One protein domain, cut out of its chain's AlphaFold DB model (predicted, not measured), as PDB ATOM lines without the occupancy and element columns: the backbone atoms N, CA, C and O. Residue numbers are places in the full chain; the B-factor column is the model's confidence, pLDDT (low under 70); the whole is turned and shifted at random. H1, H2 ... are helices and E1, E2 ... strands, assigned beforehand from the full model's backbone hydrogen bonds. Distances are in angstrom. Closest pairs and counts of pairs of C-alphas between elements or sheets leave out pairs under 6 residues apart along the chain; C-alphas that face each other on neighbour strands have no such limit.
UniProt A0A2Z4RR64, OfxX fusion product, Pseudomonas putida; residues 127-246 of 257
ATOM      1  N   ALA A 127     221.580 363.537 346.380       94.12
ATOM      2  CA  ALA A 127     221.426 362.364 345.523       94.12
ATOM      3  C   ALA A 127     220.731 362.691 344.193       94.12
ATOM      4  O   ALA A 127     221.173 362.249 343.136       94.12
ATOM      5  N   PHE A 128     219.666 363.501 344.229       95.62
ATOM      6  CA  PHE A 128     218.977 363.974 343.027       95.62
ATOM      7  C   PHE A 128     219.927 364.724 342.091       95.62
ATOM      8  O   PHE A 128     219.936 364.480 340.888       95.62
ATOM      9  N   ASN A 129     220.737 365.627 342.644       96.25
ATOM     10  CA  ASN A 129     221.684 366.409 341.858       96.25
ATOM     11  C   ASN A 129     222.779 365.519 341.260       96.25
ATOM     12  O   ASN A 129     223.043 365.634 340.066       96.25
ATOM     13  N   ALA A 130     223.337 364.593 342.048       96.06
ATOM     14  CA  ALA A 130     224.335 363.635 341.578       96.06
ATOM     15  C   ALA A 130     223.791 362.750 340.442       96.06
ATOM     16  O   ALA A 130     224.457 362.563 339.427       96.06
ATOM     17  N   LEU A 131     222.545 362.270 340.558       96.69
ATOM     18  CA  LEU A 131     221.870 361.511 339.501       96.69
ATOM     19  C   LEU A 131     221.681 362.330 338.219       96.69
ATOM     20  O   LEU A 131     221.887 361.808 337.123       96.69
ATOM     21  N   ASN A 132     221.284 363.598 338.337       97.19
ATOM     22  CA  ASN A 132     221.083 364.476 337.183       97.19
ATOM     23  C   ASN A 132     222.404 364.786 336.473       97.19
ATOM     24  O   ASN A 132     222.460 364.775 335.243       97.19
ATOM     25  N   GLU A 133     223.459 365.061 337.239       97.69
ATOM     26  CA  GLU A 133     224.794 365.327 336.706       97.69
ATOM     27  C   GLU A 133     225.355 364.090 336.006       97.69
ATOM     28  O   GLU A 133     225.780 364.177 334.854       97.69
ATOM     29  N   LEU A 134     225.253 362.923 336.648       97.31
ATOM     30  CA  LEU A 134     225.675 361.658 336.063       97.31
ATOM     31  C   LEU A 134     224.893 361.338 334.783       97.31
ATOM     32  O   LEU A 134     225.495 361.020 333.763       97.31
ATOM     33  N   THR A 135     223.566 361.484 334.801       97.62
ATOM     34  CA  THR A 135     222.739 361.266 333.602       97.62
ATOM     35  C   THR A 135     223.145 362.216 332.479       97.62
ATOM     36  O   THR A 135     223.303 361.789 331.341       97.62
ATOM     37  N   SER A 136     223.361 363.498 332.787       97.56
ATOM     38  CA  SER A 136     223.772 364.496 331.791       97.56
ATOM     39  C   SER A 136     225.144 364.175 331.197       97.56
ATOM     40  O   SER A 136     225.337 364.316 329.992       97.56
ATOM     41  N   LYS A 137     226.086 363.709 332.027       97.50
ATOM     42  CA  LYS A 137     227.408 363.252 331.587       97.50
ATOM     43  C   LYS A 137     227.289 362.058 330.640       97.50
ATOM     44  O   LYS A 137     227.861 362.105 329.557       97.50
ATOM     45  N   LEU A 138     226.524 361.033 331.020       97.75
ATOM     46  CA  LEU A 138     226.353 359.817 330.221       97.75
ATOM     47  C   LEU A 138     225.620 360.087 328.900       97.75
ATOM     48  O   LEU A 138     226.021 359.564 327.870       97.75
ATOM     49  N   LEU A 139     224.619 360.975 328.890       97.50
ATOM     50  CA  LEU A 139     223.972 361.424 327.649       97.50
ATOM     51  C   LEU A 139     224.940 362.143 326.697       97.50
ATOM     52  O   LEU A 139     224.730 362.122 325.487       97.50
ATOM     53  N   ALA A 140     225.972 362.805 327.224       96.81
ATOM     54  CA  ALA A 140     226.969 363.494 326.411       96.81
ATOM     55  C   ALA A 140     228.083 362.562 325.908       96.81
ATOM     56  O   ALA A 140     228.658 362.840 324.856       96.81
ATOM     57  N   SER A 141     228.409 361.495 326.646       96.31
ATOM     58  CA  SER A 141     229.505 360.578 326.308       96.31
ATOM     59  C   SER A 141     229.050 359.309 325.591       96.31
ATOM     60  O   SER A 141     229.627 358.961 324.566       96.31
ATOM     61  N   GLU A 142     228.030 358.627 326.118       96.25
ATOM     62  CA  GLU A 142     227.589 357.286 325.699       96.25
ATOM     63  C   GLU A 142     226.047 357.224 325.582       96.25
ATOM     64  O   GLU A 142     225.385 356.455 326.285       96.25
ATOM     65  N   PRO A 143     225.428 358.070 324.731       96.56
ATOM     66  CA  PRO A 143     223.972 358.206 324.670       96.56
ATOM     67  C   PRO A 143     223.242 356.933 324.228       96.56
ATOM     68  O   PRO A 143     222.182 356.633 324.774       96.56
ATOM     69  N   GLU A 144     223.770 356.207 323.241       96.44
ATOM     70  CA  GLU A 144     223.124 355.003 322.697       96.44
ATOM     71  C   GLU A 144     223.165 353.856 323.714       96.44
ATOM     72  O   GLU A 144     222.112 353.339 324.084       96.44
ATOM     73  N   ASP A 145     224.346 353.560 324.269       97.19
ATOM     74  CA  ASP A 145     224.528 352.514 325.285       97.19
ATOM     75  C   ASP A 145     223.703 352.785 326.553       97.19
ATOM     76  O   ASP A 145     223.120 351.866 327.136       97.19
ATOM     77  N   LEU A 146     223.587 354.057 326.961       97.81
ATOM     78  CA  LEU A 146     222.716 354.448 328.067       97.81
ATOM     79  C   LEU A 146     221.252 354.119 327.764       97.81
ATOM     80  O   LEU A 146     220.580 353.507 328.594       97.81
ATOM     81  N   ILE A 147     220.733 354.532 326.607       98.06
ATOM     82  CA  ILE A 147     219.324 354.315 326.258       98.06
ATOM     83  C   ILE A 147     219.018 352.830 326.095       98.06
ATOM     84  O   ILE A 147     218.007 352.368 326.629       98.06
ATOM     85  N   ASP A 148     219.889 352.079 325.430       98.00
ATOM     86  CA  ASP A 148     219.717 350.641 325.233       98.00
ATOM     87  C   ASP A 148     219.747 349.890 326.565       98.00
ATOM     88  O   ASP A 148     218.855 349.082 326.841       98.00
ATOM     89  N   GLY A 149     220.696 350.221 327.448       97.94
ATOM     90  CA  GLY A 149     220.775 349.641 328.786       97.94
ATOM     91  C   GLY A 149     219.538 349.946 329.635       97.94
ATOM     92  O   GLY A 149     218.967 349.044 330.257       97.94
ATOM     93  N   LEU A 150     219.071 351.201 329.639       97.81
ATOM     94  CA  LEU A 150     217.853 351.593 330.357       97.81
ATOM     95  C   LEU A 150     216.612 350.883 329.796       97.81
ATOM     96  O   LEU A 150     215.781 350.387 330.563       97.81
ATOM     97  N   ASN A 151     216.488 350.802 328.470       97.88
ATOM     98  CA  ASN A 151     215.369 350.135 327.811       97.88
ATOM     99  C   ASN A 151     215.367 348.621 328.051       97.88
ATOM    100  O   ASN A 151     214.300 348.033 328.230       97.88
ATOM    101  N   GLU A 152     216.530 347.980 328.126       97.31
ATOM    102  CA  GLU A 152     216.618 346.558 328.452       97.31
ATOM    103  C   GLU A 152     216.272 346.280 329.924       97.31
ATOM    104  O   GLU A 152     215.524 345.343 330.227       97.31
ATOM    105  N   ALA A 153     216.725 347.138 330.845       96.19
ATOM    106  CA  ALA A 153     216.387 347.038 332.264       96.19
ATOM    107  C   ALA A 153     214.871 347.164 332.509       96.19
ATOM    108  O   ALA A 153     214.271 346.359 333.240       96.19
ATOM    109  N   ILE A 154     214.212 348.142 331.870       95.06
ATOM    110  CA  ILE A 154     212.759 348.282 331.992       95.06
ATOM    111  C   ILE A 154     212.039 347.131 331.294       95.06
ATOM    112  O   ILE A 154     211.129 346.570 331.886       95.06
ATOM    113  N   ARG A 155     212.472 346.694 330.105       95.06
ATOM    114  CA  ARG A 155     211.860 345.568 329.382       95.06
ATOM    115  C   ARG A 155     211.889 344.278 330.201       95.06
ATOM    116  O   ARG A 155     210.857 343.620 330.335       95.06
ATOM    117  N   THR A 156     213.032 343.962 330.809       94.69
ATOM    118  CA  THR A 156     213.205 342.784 331.673       94.69
ATOM    119  C   THR A 156     212.231 342.811 332.853       94.69
ATOM    120  O   THR A 156     211.488 341.855 333.083       94.69
ATOM    121  N   SER A 157     212.183 343.926 333.587       93.38
ATOM    122  CA  SER A 157     211.285 344.067 334.742       93.38
ATOM    123  C   SER A 157     209.803 344.122 334.348       93.38
ATOM    124  O   SER A 157     208.961 343.573 335.059       93.38
ATOM    125  N   TRP A 158     209.465 344.730 333.205       93.00
ATOM    126  CA  TRP A 158     208.093 344.816 332.697       93.00
ATOM    127  C   TRP A 158     207.563 343.448 332.283       93.00
ATOM    128  O   TRP A 158     206.452 343.091 332.665       93.00
ATOM    129  N   HIS A 159     208.360 342.658 331.558       91.12
ATOM    130  CA  HIS A 159     207.977 341.293 331.197       91.12
ATOM    131  C   HIS A 159     207.892 340.378 332.414       91.12
ATOM    132  O   HIS A 159     206.958 339.594 332.500       91.12
ATOM    133  N   GLY A 160     208.796 340.514 333.388       90.31
ATOM    134  CA  GLY A 160     208.735 339.717 334.616       90.31
ATOM    135  C   GLY A 160     207.526 340.022 335.512       90.31
ATOM    136  O   GLY A 160     207.150 339.187 336.327       90.31
ATOM    137  N   GLN A 161     206.930 341.212 335.393       90.31
ATOM    138  CA  GLN A 161     205.796 341.645 336.220       90.31
ATOM    139  C   GLN A 161     204.450 341.639 335.489       90.31
ATOM    140  O   GLN A 161     203.419 341.767 336.146       90.31
ATOM    141  N   GLU A 162     204.454 341.543 334.157       90.88
ATOM    142  CA  GLU A 162     203.260 341.530 333.301       90.88
ATOM    143  C   GLU A 162     202.168 342.532 333.735       90.88
ATOM    144  O   GLU A 162     201.018 342.155 334.000       90.88
ATOM    145  N   PRO A 163     202.501 343.830 333.854       88.31
ATOM    146  CA  PRO A 163     201.578 344.823 334.378       88.31
ATOM    147  C   PRO A 163     200.340 344.937 333.492       88.31
ATOM    148  O   PRO A 163     200.455 345.045 332.275       88.31
ATOM    149  N   LYS A 164     199.149 344.964 334.099       89.81
ATOM    150  CA  LYS A 164     197.866 345.031 333.383       89.81
ATOM    151  C   LYS A 164     197.151 346.359 333.587       89.81
ATOM    152  O   LYS A 164     197.333 347.038 334.600       89.81
ATOM    153  N   GLU A 165     196.315 346.736 332.627       86.69
ATOM    154  CA  GLU A 165     195.448 347.904 332.759       86.69
ATOM    155  C   GLU A 165     194.386 347.659 333.848       86.69
ATOM    156  O   GLU A 165     193.610 346.703 333.751       86.69
ATOM    157  N   PRO A 166     194.317 348.495 334.902       83.31
ATOM    158  CA  PRO A 166     193.412 348.254 336.029       83.31
ATOM    159  C   PRO A 166     191.960 348.650 335.720       83.31
ATOM    160  O   PRO A 166     191.017 348.117 336.318       83.31
ATOM    161  N   HIS A 167     191.766 349.591 334.792       83.69
ATOM    162  CA  HIS A 167     190.491 350.247 334.514       83.69
ATOM    163  C   HIS A 167     190.331 350.553 333.017       83.69
ATOM    164  O   HIS A 167     191.304 350.587 332.270       83.69
ATOM    165  N   GLY A 168     189.095 350.837 332.599       86.31
ATOM    166  CA  GLY A 168     188.783 351.275 331.238       86.31
ATOM    167  C   GLY A 168     188.594 350.136 330.223       86.31
ATOM    168  O   GLY A 168     188.515 348.971 330.609       86.31
ATOM    169  N   PRO A 169     188.496 350.472 328.922       85.56
ATOM    170  CA  PRO A 169     188.158 349.520 327.859       85.56
ATOM    171  C   PRO A 169     189.177 348.391 327.660       85.56
ATOM    172  O   PRO A 169     188.805 347.328 327.187       85.56
ATOM    173  N   ARG A 170     190.438 348.623 328.043       85.25
ATOM    174  CA  ARG A 170     191.546 347.659 327.944       85.25
ATOM    175  C   ARG A 170     191.818 346.918 329.254       85.25
ATOM    176  O   ARG A 170     192.888 346.351 329.434       85.25
ATOM    177  N   LYS A 171     190.896 346.969 330.222       89.06
ATOM    178  CA  LYS A 171     191.107 346.373 331.547       89.06
ATOM    179  C   LYS A 171     191.514 344.899 331.429       89.06
ATOM    180  O   LYS A 171     190.802 344.108 330.820       89.06
ATOM    181  N   GLY A 172     192.612 344.529 332.084       87.19
ATOM    182  CA  GLY A 172     193.165 343.171 332.062       87.19
ATOM    183  C   GLY A 172     194.145 342.892 330.917       87.19
ATOM    184  O   GLY A 172     194.847 341.884 330.981       87.19
ATOM    185  N   GLU A 173     194.249 343.778 329.924       90.50
ATOM    186  CA  GLU A 173     195.298 343.723 328.900       90.50
ATOM    187  C   GLU A 173     196.644 344.174 329.474       90.50
ATOM    188  O   GLU A 173     196.694 344.962 330.423       90.50
ATOM    189  N   LEU A 174     197.738 343.680 328.890       89.31
ATOM    190  CA  LEU A 174     199.089 344.087 329.266       89.31
ATOM    191  C   LEU A 174     199.325 345.560 328.929       89.31
ATOM    192  O   LEU A 174     199.018 346.033 327.833       89.31
ATOM    193  N   LYS A 175     199.922 346.279 329.876       89.69
ATOM    194  CA  LYS A 175     200.366 347.649 329.679       89.69
ATOM    195  C   LYS A 175     201.541 347.678 328.708       89.69
ATOM    196  O   LYS A 175     202.507 346.943 328.924       89.69
ATOM    197  N   PRO A 176     201.518 348.574 327.709       90.19
ATOM    198  CA  PRO A 176     202.671 348.816 326.852       90.19
ATOM    199  C   PRO A 176     203.916 349.159 327.674       90.19
ATOM    200  O   PRO A 176     203.821 349.858 328.688       90.19
ATOM    201  N   VAL A 177     205.068 348.653 327.234       92.38
ATOM    202  CA  VAL A 177     206.357 348.898 327.888       92.38
ATOM    203  C   VAL A 177     206.726 350.383 327.715       92.38
ATOM    204  O   VAL A 177     206.595 350.905 326.605       92.38
ATOM    205  N   PRO A 178     207.125 351.091 328.786       93.38
ATOM    206  CA  PRO A 178     207.702 352.423 328.683       93.38
ATOM    207  C   PRO A 178     209.023 352.372 327.920       93.38
ATOM    208  O   PRO A 178     209.804 351.446 328.116       93.38
ATOM    209  N   GLU A 179     209.298 353.396 327.122       95.25
ATOM    210  CA  GLU A 179     210.513 353.462 326.313       95.25
ATOM    211  C   GLU A 179     211.238 354.784 326.549       95.25
ATOM    212  O   GLU A 179     210.645 355.865 326.460       95.25
ATOM    213  N   PHE A 180     212.518 354.692 326.889       96.94
ATOM    214  CA  PHE A 180     213.421 355.824 326.950       96.94
ATOM    215  C   PHE A 180     213.906 356.188 325.551       96.94
ATOM    216  O   PHE A 180     214.200 355.327 324.725       96.94
ATOM    217  N   SER A 181     214.028 357.486 325.312       96.31
ATOM    218  CA  SER A 181     214.582 358.048 324.087       96.31
ATOM    219  C   SER A 181     215.344 359.335 324.395       96.31
ATOM    220  O   SER A 181     215.286 359.860 325.511       96.31
ATOM    221  N   ILE A 182     216.024 359.886 323.390       95.88
ATOM    222  CA  ILE A 182     216.681 361.191 323.488       95.88
ATOM    223  C   ILE A 182     215.913 362.195 322.636       95.88
ATOM    224  O   ILE A 182     215.670 361.963 321.454       95.88
ATOM    225  N   VAL A 183     215.528 363.315 323.242       92.88
ATOM    226  CA  VAL A 183     214.888 364.447 322.561       92.88
ATOM    227  C   VAL A 183     215.687 365.696 322.903       92.88
ATOM    228  O   VAL A 183     215.830 366.030 324.077       92.88
ATOM    229  N   ASP A 184     216.244 366.363 321.892       90.19
ATOM    230  CA  ASP A 184     217.093 367.556 322.049       90.19
ATOM    231  C   ASP A 184     218.243 367.364 323.059       90.19
ATOM    232  O   ASP A 184     218.501 368.216 323.912       90.19
ATOM    233  N   GLY A 185     218.906 366.202 323.004       90.25
ATOM    234  CA  GLY A 185     220.007 365.844 323.907       90.25
ATOM    235  C   GLY A 185     219.583 365.561 325.353       90.25
ATOM    236  O   GLY A 185     220.436 365.438 326.227       90.25
ATOM    237  N   LYS A 186     218.276 365.470 325.630       94.25
ATOM    238  CA  LYS A 186     217.728 365.193 326.962       94.25
ATOM    239  C   LYS A 186     217.061 363.832 327.004       94.25
ATOM    240  O   LYS A 186     216.432 363.409 326.033       94.25
ATOM    241  N   LEU A 187     217.132 363.194 328.170       97.00
ATOM    242  CA  LEU A 187     216.406 361.962 328.434       97.00
ATOM    243  C   LEU A 187     214.900 362.225 328.357       97.00
ATOM    244  O   LEU A 187     214.370 363.138 328.998       97.00
ATOM    245  N   SER A 188     214.202 361.398 327.592       95.94
ATOM    246  CA  SER A 188     212.754 361.409 327.499       95.94
ATOM    247  C   SER A 188     212.185 360.019 327.733       95.94
ATOM    248  O   SER A 188     212.840 359.022 327.457       95.94
ATOM    249  N   LEU A 189     210.966 359.963 328.266       95.38
ATOM    250  CA  LEU A 189     210.210 358.735 328.456       95.38
ATOM    251  C   LEU A 189     208.889 358.814 327.703       95.38
ATOM    252  O   LEU A 189     208.057 359.697 327.957       95.38
ATOM    253  N   PHE A 190     208.686 357.849 326.821       92.69
ATOM    254  CA  PHE A 190     207.434 357.613 326.136       92.69
ATOM    255  C   PHE A 190     206.641 356.508 326.834       92.69
ATOM    256  O   PHE A 190     207.170 355.481 327.252       92.69
ATOM    257  N   THR A 191     205.330 356.717 326.943       87.88
ATOM    258  CA  THR A 191     204.380 355.665 327.310       87.88
ATOM    259  C   THR A 191     203.154 355.824 326.427       87.88
ATOM    260  O   THR A 191     202.718 356.950 326.181       87.88
ATOM    261  N   ALA A 192     202.532 354.721 326.009       84.00
ATOM    262  CA  ALA A 192     201.318 354.773 325.189       84.00
ATOM    263  C   ALA A 192     200.153 355.526 325.865       84.00
ATOM    264  O   ALA A 192     199.239 356.006 325.200       84.00
ATOM    265  N   SER A 193     200.179 355.625 327.198       77.12
ATOM    266  CA  SER A 193     199.167 356.329 327.989       77.12
ATOM    267  C   SER A 193     199.339 357.855 327.994       77.12
ATOM    268  O   SER A 193     198.423 358.579 328.391       77.12
ATOM    269  N   TRP A 194     200.504 358.367 327.585       83.56
ATOM    270  CA  TRP A 194     200.812 359.794 327.608       83.56
ATOM    271  C   TRP A 194     200.673 360.404 326.218       83.56
ATOM    272  O   TRP A 194     201.171 359.871 325.236       83.56
ATOM    273  N   LYS A 195     200.026 361.575 326.145       81.75
ATOM    274  CA  LYS A 195     199.878 362.315 324.882       81.75
ATOM    275  C   LYS A 195     201.218 362.772 324.303       81.75
ATOM    276  O   LYS A 195     201.343 362.847 323.091       81.75
ATOM    277  N   ASN A 196     202.177 363.091 325.172       85.25
ATOM    278  CA  ASN A 196     203.509 363.558 324.803       85.25
ATOM    279  C   ASN A 196     204.565 362.812 325.634       85.25
ATOM    280  O   ASN A 196     204.297 362.529 326.811       85.25
ATOM    281  N   PRO A 197     205.759 362.557 325.072       89.00
ATOM    282  CA  PRO A 197     206.913 362.122 325.848       89.00
ATOM    283  C   PRO A 197     207.204 363.104 326.987       89.00
ATOM    284  O   PRO A 197     207.046 364.319 326.832       89.00
ATOM    285  N   ARG A 198     207.615 362.594 328.148       92.62
ATOM    286  CA  ARG A 198     208.050 363.448 329.262       92.62
ATOM    287  C   ARG A 198     209.555 363.599 329.229       92.62
ATOM    288  O   ARG A 198     210.255 362.615 329.035       92.62
ATOM    289  N   LEU A 199     210.041 364.815 329.442       94.50
ATOM    290  CA  LEU A 199     211.460 365.061 329.670       94.50
ATOM    291  C   LEU A 199     211.808 364.715 331.116       94.50
ATOM    292  O   LEU A 199     211.067 365.066 332.038       94.50
ATOM    293  N   LEU A 200     212.930 364.033 331.295       95.00
ATOM    294  CA  LEU A 200     213.431 363.569 332.579       95.00
ATOM    295  C   LEU A 200     214.836 364.121 332.816       95.00
ATOM    296  O   LEU A 200     215.617 364.277 331.883       95.00
ATOM    297  N   PHE A 201     215.160 364.394 334.078       95.44
ATOM    298  CA  PHE A 201     216.521 364.776 334.465       95.44
ATOM    299  C   PHE A 201     217.419 363.558 334.721       95.44
ATOM    300  O   PHE A 201     218.618 363.620 334.483       95.44
ATOM    301  N   ASN A 202     216.830 362.461 335.199       96.06
ATOM    302  CA  ASN A 202     217.480 361.180 335.466       96.06
ATOM    303  C   ASN A 202     216.432 360.048 335.344       96.06
ATOM    304  O   ASN A 202     215.235 360.344 335.418       96.06
ATOM    305  N   PRO A 203     216.832 358.774 335.169       94.50
ATOM    306  CA  PRO A 203     215.902 357.650 334.995       94.50
ATOM    307  C   PRO A 203     215.289 357.120 336.304       94.50
ATOM    308  O   PRO A 203     214.405 356.266 336.268       94.50
ATOM    309  N   ILE A 204     215.730 357.608 337.466       94.38
ATOM    310  CA  ILE A 204     215.354 357.057 338.774       94.38
ATOM    311  C   ILE A 204     214.102 357.743 339.325       94.38
ATOM    312  O   ILE A 204     213.105 357.088 339.643       94.38
ATOM    313  N   GLY A 205     214.135 359.072 339.456       92.31
ATOM    314  CA  GLY A 205     213.130 359.776 340.240       92.31
ATOM    315  C   GLY A 205     213.252 361.293 340.289       92.31
ATOM    316  O   GLY A 205     214.200 361.907 339.802       92.31
ATOM    317  N   THR A 206     212.260 361.901 340.932       92.44
ATOM    318  CA  THR A 206     212.170 363.341 341.189       92.44
ATOM    319  C   THR A 206     212.117 363.613 342.682       92.44
ATOM    320  O   THR A 206     211.564 362.818 343.443       92.44
ATOM    321  N   LEU A 207     212.625 364.765 343.108       91.38
ATOM    322  CA  LEU A 207     212.563 365.162 344.507       91.38
ATOM    323  C   LEU A 207     211.115 365.375 344.974       91.38
ATOM    324  O   LEU A 207     210.372 366.167 344.394       91.38
ATOM    325  N   ASN A 208     210.727 364.699 346.056       87.25
ATOM    326  CA  ASN A 208     209.441 364.885 346.712       87.25
ATOM    327  C   ASN A 208     209.628 365.653 348.026       87.25
ATOM    328  O   ASN A 208     210.036 365.094 349.043       87.25
ATOM    329  N   LEU A 209     209.280 366.942 348.007       84.94
ATOM    330  CA  LEU A 209     209.439 367.833 349.161       84.94
ATOM    331  C   LEU A 209     208.565 367.434 350.361       84.94
ATOM    332  O   LEU A 209     208.943 367.709 351.495       84.94
ATOM    333  N   ASN A 210     207.432 366.764 350.125       83.44
ATOM    334  CA  ASN A 210     206.510 366.357 351.188       83.44
ATOM    335  C   ASN A 210     207.000 365.114 351.938       83.44
ATOM    336  O   ASN A 210     206.743 364.979 353.129       83.44
ATOM    337  N   LEU A 211     207.676 364.200 351.235       82.06
ATOM    338  CA  LEU A 211     208.218 362.969 351.817       82.06
ATOM    339  C   LEU A 211     209.706 363.081 352.166       82.06
ATOM    340  O   LEU A 211     210.251 362.146 352.740       82.06
ATOM    341  N   SER A 212     210.356 364.203 351.831       85.38
ATOM    342  CA  SER A 212     211.798 364.421 352.018       85.38
ATOM    343  C   SER A 212     212.674 363.328 351.379       85.38
ATOM    344  O   SER A 212     213.763 363.038 351.868       85.38
ATOM    345  N   THR A 213     212.206 362.727 350.280       87.88
ATOM    346  CA  THR A 213     212.844 361.602 349.572       87.88
ATOM    347  C   THR A 213     212.744 361.762 348.055       87.88
ATOM    348  O   THR A 213     212.038 362.640 347.548       87.88
ATOM    349  N   LEU A 214     213.448 360.911 347.304       89.06
ATOM    350  CA  LEU A 214     213.209 360.748 345.874       89.06
ATOM    351  C   LEU A 214     211.955 359.900 345.653       89.06
ATOM    352  O   LEU A 214     211.860 358.764 346.112       89.06
ATOM    353  N   ALA A 215     210.997 360.452 344.916       89.69
ATOM    354  CA  ALA A 215     209.877 359.688 344.395       89.69
ATOM    355  C   ALA A 215     210.259 359.079 343.040       89.69
ATOM    356  O   ALA A 215     210.854 359.775 342.214       89.69
ATOM    357  N   PRO A 216     209.897 357.815 342.778       90.12
ATOM    358  CA  PRO A 216     210.143 357.199 341.483       90.12
ATOM    359  C   PRO A 216     209.330 357.920 340.401       90.12
ATOM    360  O   PRO A 216     208.229 358.408 340.669       90.12
ATOM    361  N   ILE A 217     209.833 357.945 339.163       88.38
ATOM    362  CA  ILE A 217     209.081 358.502 338.018       88.38
ATOM    363  C   ILE A 217     207.732 357.797 337.857       88.38
ATOM    364  O   ILE A 217     206.722 358.435 337.546       88.38
ATOM    365  N   TRP A 218     207.711 356.486 338.109       85.94
ATOM    366  CA  TRP A 218     206.496 355.695 338.129       85.94
ATOM    367  C   TRP A 218     206.466 354.769 339.347       85.94
ATOM    368  O   TRP A 218     207.409 354.042 339.625       85.94
ATOM    369  N   THR A 219     205.352 354.765 340.074       81.31
ATOM    370  CA  THR A 219     205.158 353.961 341.292       81.31
ATOM    371  C   THR A 219     204.774 352.498 341.033       81.31
ATOM    372  O   THR A 219     204.469 351.771 341.975       81.31
ATOM    373  N   HIS A 220     204.748 352.052 339.774       83.12
ATOM    374  CA  HIS A 220     204.415 350.669 339.435       83.12
ATOM    375  C   HIS A 220     205.527 349.708 339.895       83.12
ATOM    376  O   HIS A 220     206.701 350.042 339.759       83.12
ATOM    377  N   SER A 221     205.186 348.505 340.376       83.44
ATOM    378  CA  SER A 221     206.164 347.511 340.868       83.44
ATOM    379  C   SER A 221     207.268 347.210 339.849       83.44
ATOM    380  O   SER A 221     208.444 347.271 340.187       83.44
ATOM    381  N   ALA A 222     206.891 346.985 338.587       87.56
ATOM    382  CA  ALA A 222     207.821 346.838 337.464       87.56
ATOM    383  C   ALA A 222     208.858 347.971 337.379       87.56
ATOM    384  O   ALA A 222     210.049 347.700 337.305       87.56
ATOM    385  N   TRP A 223     208.430 349.235 337.483       90.81
ATOM    386  CA  TRP A 223     209.350 350.375 337.481       90.81
ATOM    387  C   TRP A 223     210.266 350.376 338.705       90.81
ATOM    388  O   TRP A 223     211.462 350.609 338.586       90.81
ATOM    389  N   MET A 224     209.717 350.078 339.883       89.69
ATOM    390  CA  MET A 224     210.498 350.005 341.120       89.69
ATOM    391  C   MET A 224     211.592 348.935 341.063       89.69
ATOM    392  O   MET A 224     212.657 349.137 341.630       89.69
ATOM    393  N   ILE A 225     211.343 347.820 340.372       90.31
ATOM    394  CA  ILE A 225     212.345 346.774 340.123       90.31
ATOM    395  C   ILE A 225     213.372 347.244 339.084       90.31
ATOM    396  O   ILE A 225     214.559 346.960 339.221       90.31
ATOM    397  N   ALA A 226     212.935 347.990 338.066       93.56
ATOM    398  CA  ALA A 226     213.809 348.520 337.022       93.56
ATOM    399  C   ALA A 226     214.861 349.507 337.548       93.56
ATOM    400  O   ALA A 226     215.941 349.584 336.973       93.56
ATOM    401  N   ILE A 227     214.570 350.230 338.639       93.50
ATOM    402  CA  ILE A 227     215.474 351.229 339.237       93.50
ATOM    403  C   ILE A 227     216.869 350.662 339.502       93.50
ATOM    404  O   ILE A 227     217.856 351.320 339.186       93.50
ATOM    405  N   ASP A 228     216.972 349.440 340.023       90.88
ATOM    406  CA  ASP A 228     218.280 348.827 340.277       90.88
ATOM    407  C   ASP A 228     219.004 348.481 338.972       90.88
ATOM    408  O   ASP A 228     220.213 348.656 338.864       90.88
ATOM    409  N   GLY A 229     218.258 348.063 337.945       93.69
ATOM    410  CA  GLY A 229     218.802 347.887 336.600       93.69
ATOM    411  C   GLY A 229     219.321 349.202 336.014       93.69
ATOM    412  O   GLY A 229     220.404 349.224 335.438       93.69
ATOM    413  N   PHE A 230     218.608 350.309 336.225       96.25
ATOM    414  CA  PHE A 230     219.051 351.635 335.788       96.25
ATOM    415  C   PHE A 230     220.337 352.064 336.493       96.25
ATOM    416  O   PHE A 230     221.265 352.528 335.837       96.25
ATOM    417  N   LEU A 231     220.411 351.878 337.813       94.94
ATOM    418  CA  LEU A 231     221.613 352.182 338.588       94.94
ATOM    419  C   LEU A 231     222.804 351.331 338.130       94.94
ATOM    420  O   LEU A 231     223.877 351.888 337.930       94.94
ATOM    421  N   ASN A 232     222.607 350.034 337.871       94.69
ATOM    422  CA  ASN A 232     223.659 349.150 337.357       94.69
ATOM    423  C   ASN A 232     224.166 349.583 335.973       94.69
ATOM    424  O   ASN A 232     225.364 349.532 335.716       94.69
ATOM    425  N   VAL A 233     223.272 350.022 335.079       97.12
ATOM    426  CA  VAL A 233     223.657 350.564 333.764       97.12
ATOM    427  C   VAL A 233     224.493 351.829 333.945       97.12
ATOM    428  O   VAL A 233     225.581 351.937 333.388       97.12
ATOM    429  N   MET A 234     224.026 352.770 334.770       97.00
ATOM    430  CA  MET A 234     224.756 354.012 335.036       97.00
ATOM    431  C   MET A 234     226.114 353.754 335.706       97.00
ATOM    432  O   MET A 234     227.087 354.434 335.387       97.00
ATOM    433  N   GLU A 235     226.193 352.768 336.603       95.88
ATOM    434  CA  GLU A 235     227.439 352.322 337.229       95.88
ATOM    435  C   GLU A 235     228.405 351.745 336.199       95.88
ATOM    436  O   GLU A 235     229.572 352.126 336.179       95.88
ATOM    437  N   HIS A 236     227.920 350.864 335.323       96.38
ATOM    438  CA  HIS A 236     228.734 350.212 334.307       96.38
ATOM    439  C   HIS A 236     229.372 351.223 333.349       96.38
ATOM    440  O   HIS A 236     230.581 351.173 333.134       96.38
ATOM    441  N   LEU A 237     228.579 352.171 332.837       95.88
ATOM    442  CA  LEU A 237     229.048 353.181 331.881       95.88
ATOM    443  C   LEU A 237     229.954 354.233 332.544       95.88
ATOM    444  O   LEU A 237     230.883 354.750 331.934       95.88
ATOM    445  N   ASN A 238     229.725 354.557 333.820       95.25
ATOM    446  CA  ASN A 238     230.559 355.529 334.535       95.25
ATOM    447  C   ASN A 238     231.778 354.904 335.239       95.25
ATOM    448  O   ASN A 238     232.662 355.632 335.690       95.25
ATOM    449  N   GLY A 239     231.810 353.578 335.378       93.38
ATOM    450  CA  GLY A 239     232.787 352.803 336.147       93.38
ATOM    451  C   GLY A 239     232.464 352.671 337.643       93.38
ATOM    452  O   GLY A 239     232.802 351.657 338.251       93.38
ATOM    453  N   SER A 240     231.817 353.672 338.243       91.00
ATOM    454  CA  SER A 240     231.283 353.624 339.611       91.00
ATOM    455  C   SER A 240     230.137 354.622 339.792       91.00
ATOM    456  O   SER A 240     230.034 355.603 339.050       91.00
ATOM    457  N   LEU A 241     229.275 354.415 340.788       91.69
ATOM    458  CA  LEU A 241     228.279 355.419 341.172       91.69
ATOM    459  C   LEU A 241     228.856 356.405 342.201       91.69
ATOM    460  O   LEU A 241     229.551 355.976 343.125       91.69
ATOM    461  N   PRO A 242     228.545 357.711 342.091       90.62
ATOM    462  CA  PRO A 242     228.811 358.681 343.149       90.62
ATOM    463  C   PRO A 242     228.233 358.229 344.498       90.62
ATOM    464  O   PRO A 242     227.082 357.787 344.572       90.62
ATOM    465  N   GLU A 243     229.017 358.366 345.570       87.94
ATOM    466  CA  GLU A 243     228.638 357.912 346.916       87.94
ATOM    467  C   GLU A 243     227.350 358.585 347.415       87.94
ATOM    468  O   GLU A 243     226.565 357.993 348.157       87.94
ATOM    469  N   GLU A 244     227.094 359.810 346.956       88.31
ATOM    470  CA  GLU A 244     225.940 360.626 347.312       88.31
ATOM    471  C   GLU A 244     224.603 360.030 346.855       88.31
ATOM    472  O   GLU A 244     223.553 360.394 347.390       88.31
ATOM    473  N   ILE A 245     224.615 359.128 345.867       87.19
ATOM    474  CA  ILE A 245     223.400 358.490 345.347       87.19
ATOM    475  C   ILE A 245     222.846 357.481 346.357       87.19
ATOM    476  O   ILE A 245     221.626 357.357 346.488       87.19
ATOM    477  N   PHE A 246     223.706 356.794 347.110       81.50
ATOM    478  CA  PHE A 246     223.302 355.692 347.981       81.50
ATOM    479  C   PHE A 246     222.644 356.165 349.281       81.50
ATOM    480  O   PHE A 246     223.100 357.103 349.931       81.50
TER     481      PHE A 246
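AT A GLANCE: This is residues 127 to 246 of the 257 residues of the protein "OfxX fusion product" of Pseudomonas putida (UniProt A0A2Z4RR64). Helices H2 and H3 pack side by side, running opposite ways, and H1 stands steeply across the end of this pair where H2 begins and H3 ends. Two small strand hairpins complete the body: E1 and E2 pack beside H2, mainly through E1, and E3 and E4 lie near the first residues of H1. Between H2 and E1 a loop around Pro 169 sticks out. The printed part has 120 residues, with three named helices and four named strands in the order H1 H2 E1 E2 E3 E4 H3; each hairpin is its own antiparallel sheet of two strands, E1 - E2 and E3 - E4, and the class is mixed, helices and strands. The whole is compact, with a radius of gyration of the C-alphas of 14.5 A and spans of 43 by 34 by 26 A.

IN THESE COORDINATES: H1, residues 127 to 141, begins with C-alpha 127 at (221.426, 362.364, 345.523) and measures 20.9 A. After a tight link, H2, residues 143 to 161, measures 27.2 A. The strands are E1, residues 179 to 183, 12.4 A; E2, residues 186 to 190, 12.8 A; E3, residues 205 to 208, 9.0 A; and E4, residues 213 to 216, 9.6 A. H3, residues 221 to 238, measures 26.4 A and ends with C-alpha 238 at (230.559, 355.529, 334.535).

HOW THE PARTS SIT: H2 and H3 touch, closest at the C-alphas of Ala 153 and Gly 229, 5.0 A apart, at a shallow tilt of 28 degrees, opposite ways. H1 touches H3 with residues 134 to 138 alone, the closest C-alphas being those of Leu 138 and Leu 237, 7.4 A apart, at a steep tilt of 58 degrees, the same way. H1 and H2 are close but not clearly touching, at 6.8 A between the C-alphas of Leu 138 and Leu 146. The closest C-alphas of H2 and E1 are those of Asn 151 and Glu 179, 6.1 A apart. In the hairpin E1 and E2, N 181 and O 188 are within hydrogen-bond range at 2.9 A. In the hairpin E3 and E4, N 206 and O 215 are within it at 2.9 A. The closest C-alphas of H1 and E3 are those of Phe 128 and Leu 207, 6.7 A apart. E3 and H3 are apart. Every O i to N i+4 pair is within hydrogen-bond range in H1 and H2, and 12 of 14 are in H3.

THE WHOLE: The two C-alphas farthest apart are those of Pro 169 and Glu 243, 45.5 A. The printed part has no cut. The links H2 to E1, 17 residues, and E2 to E3, 14 residues, are long. The mean pLDDT of the printed part is 91.9, and no printed residue is under 70.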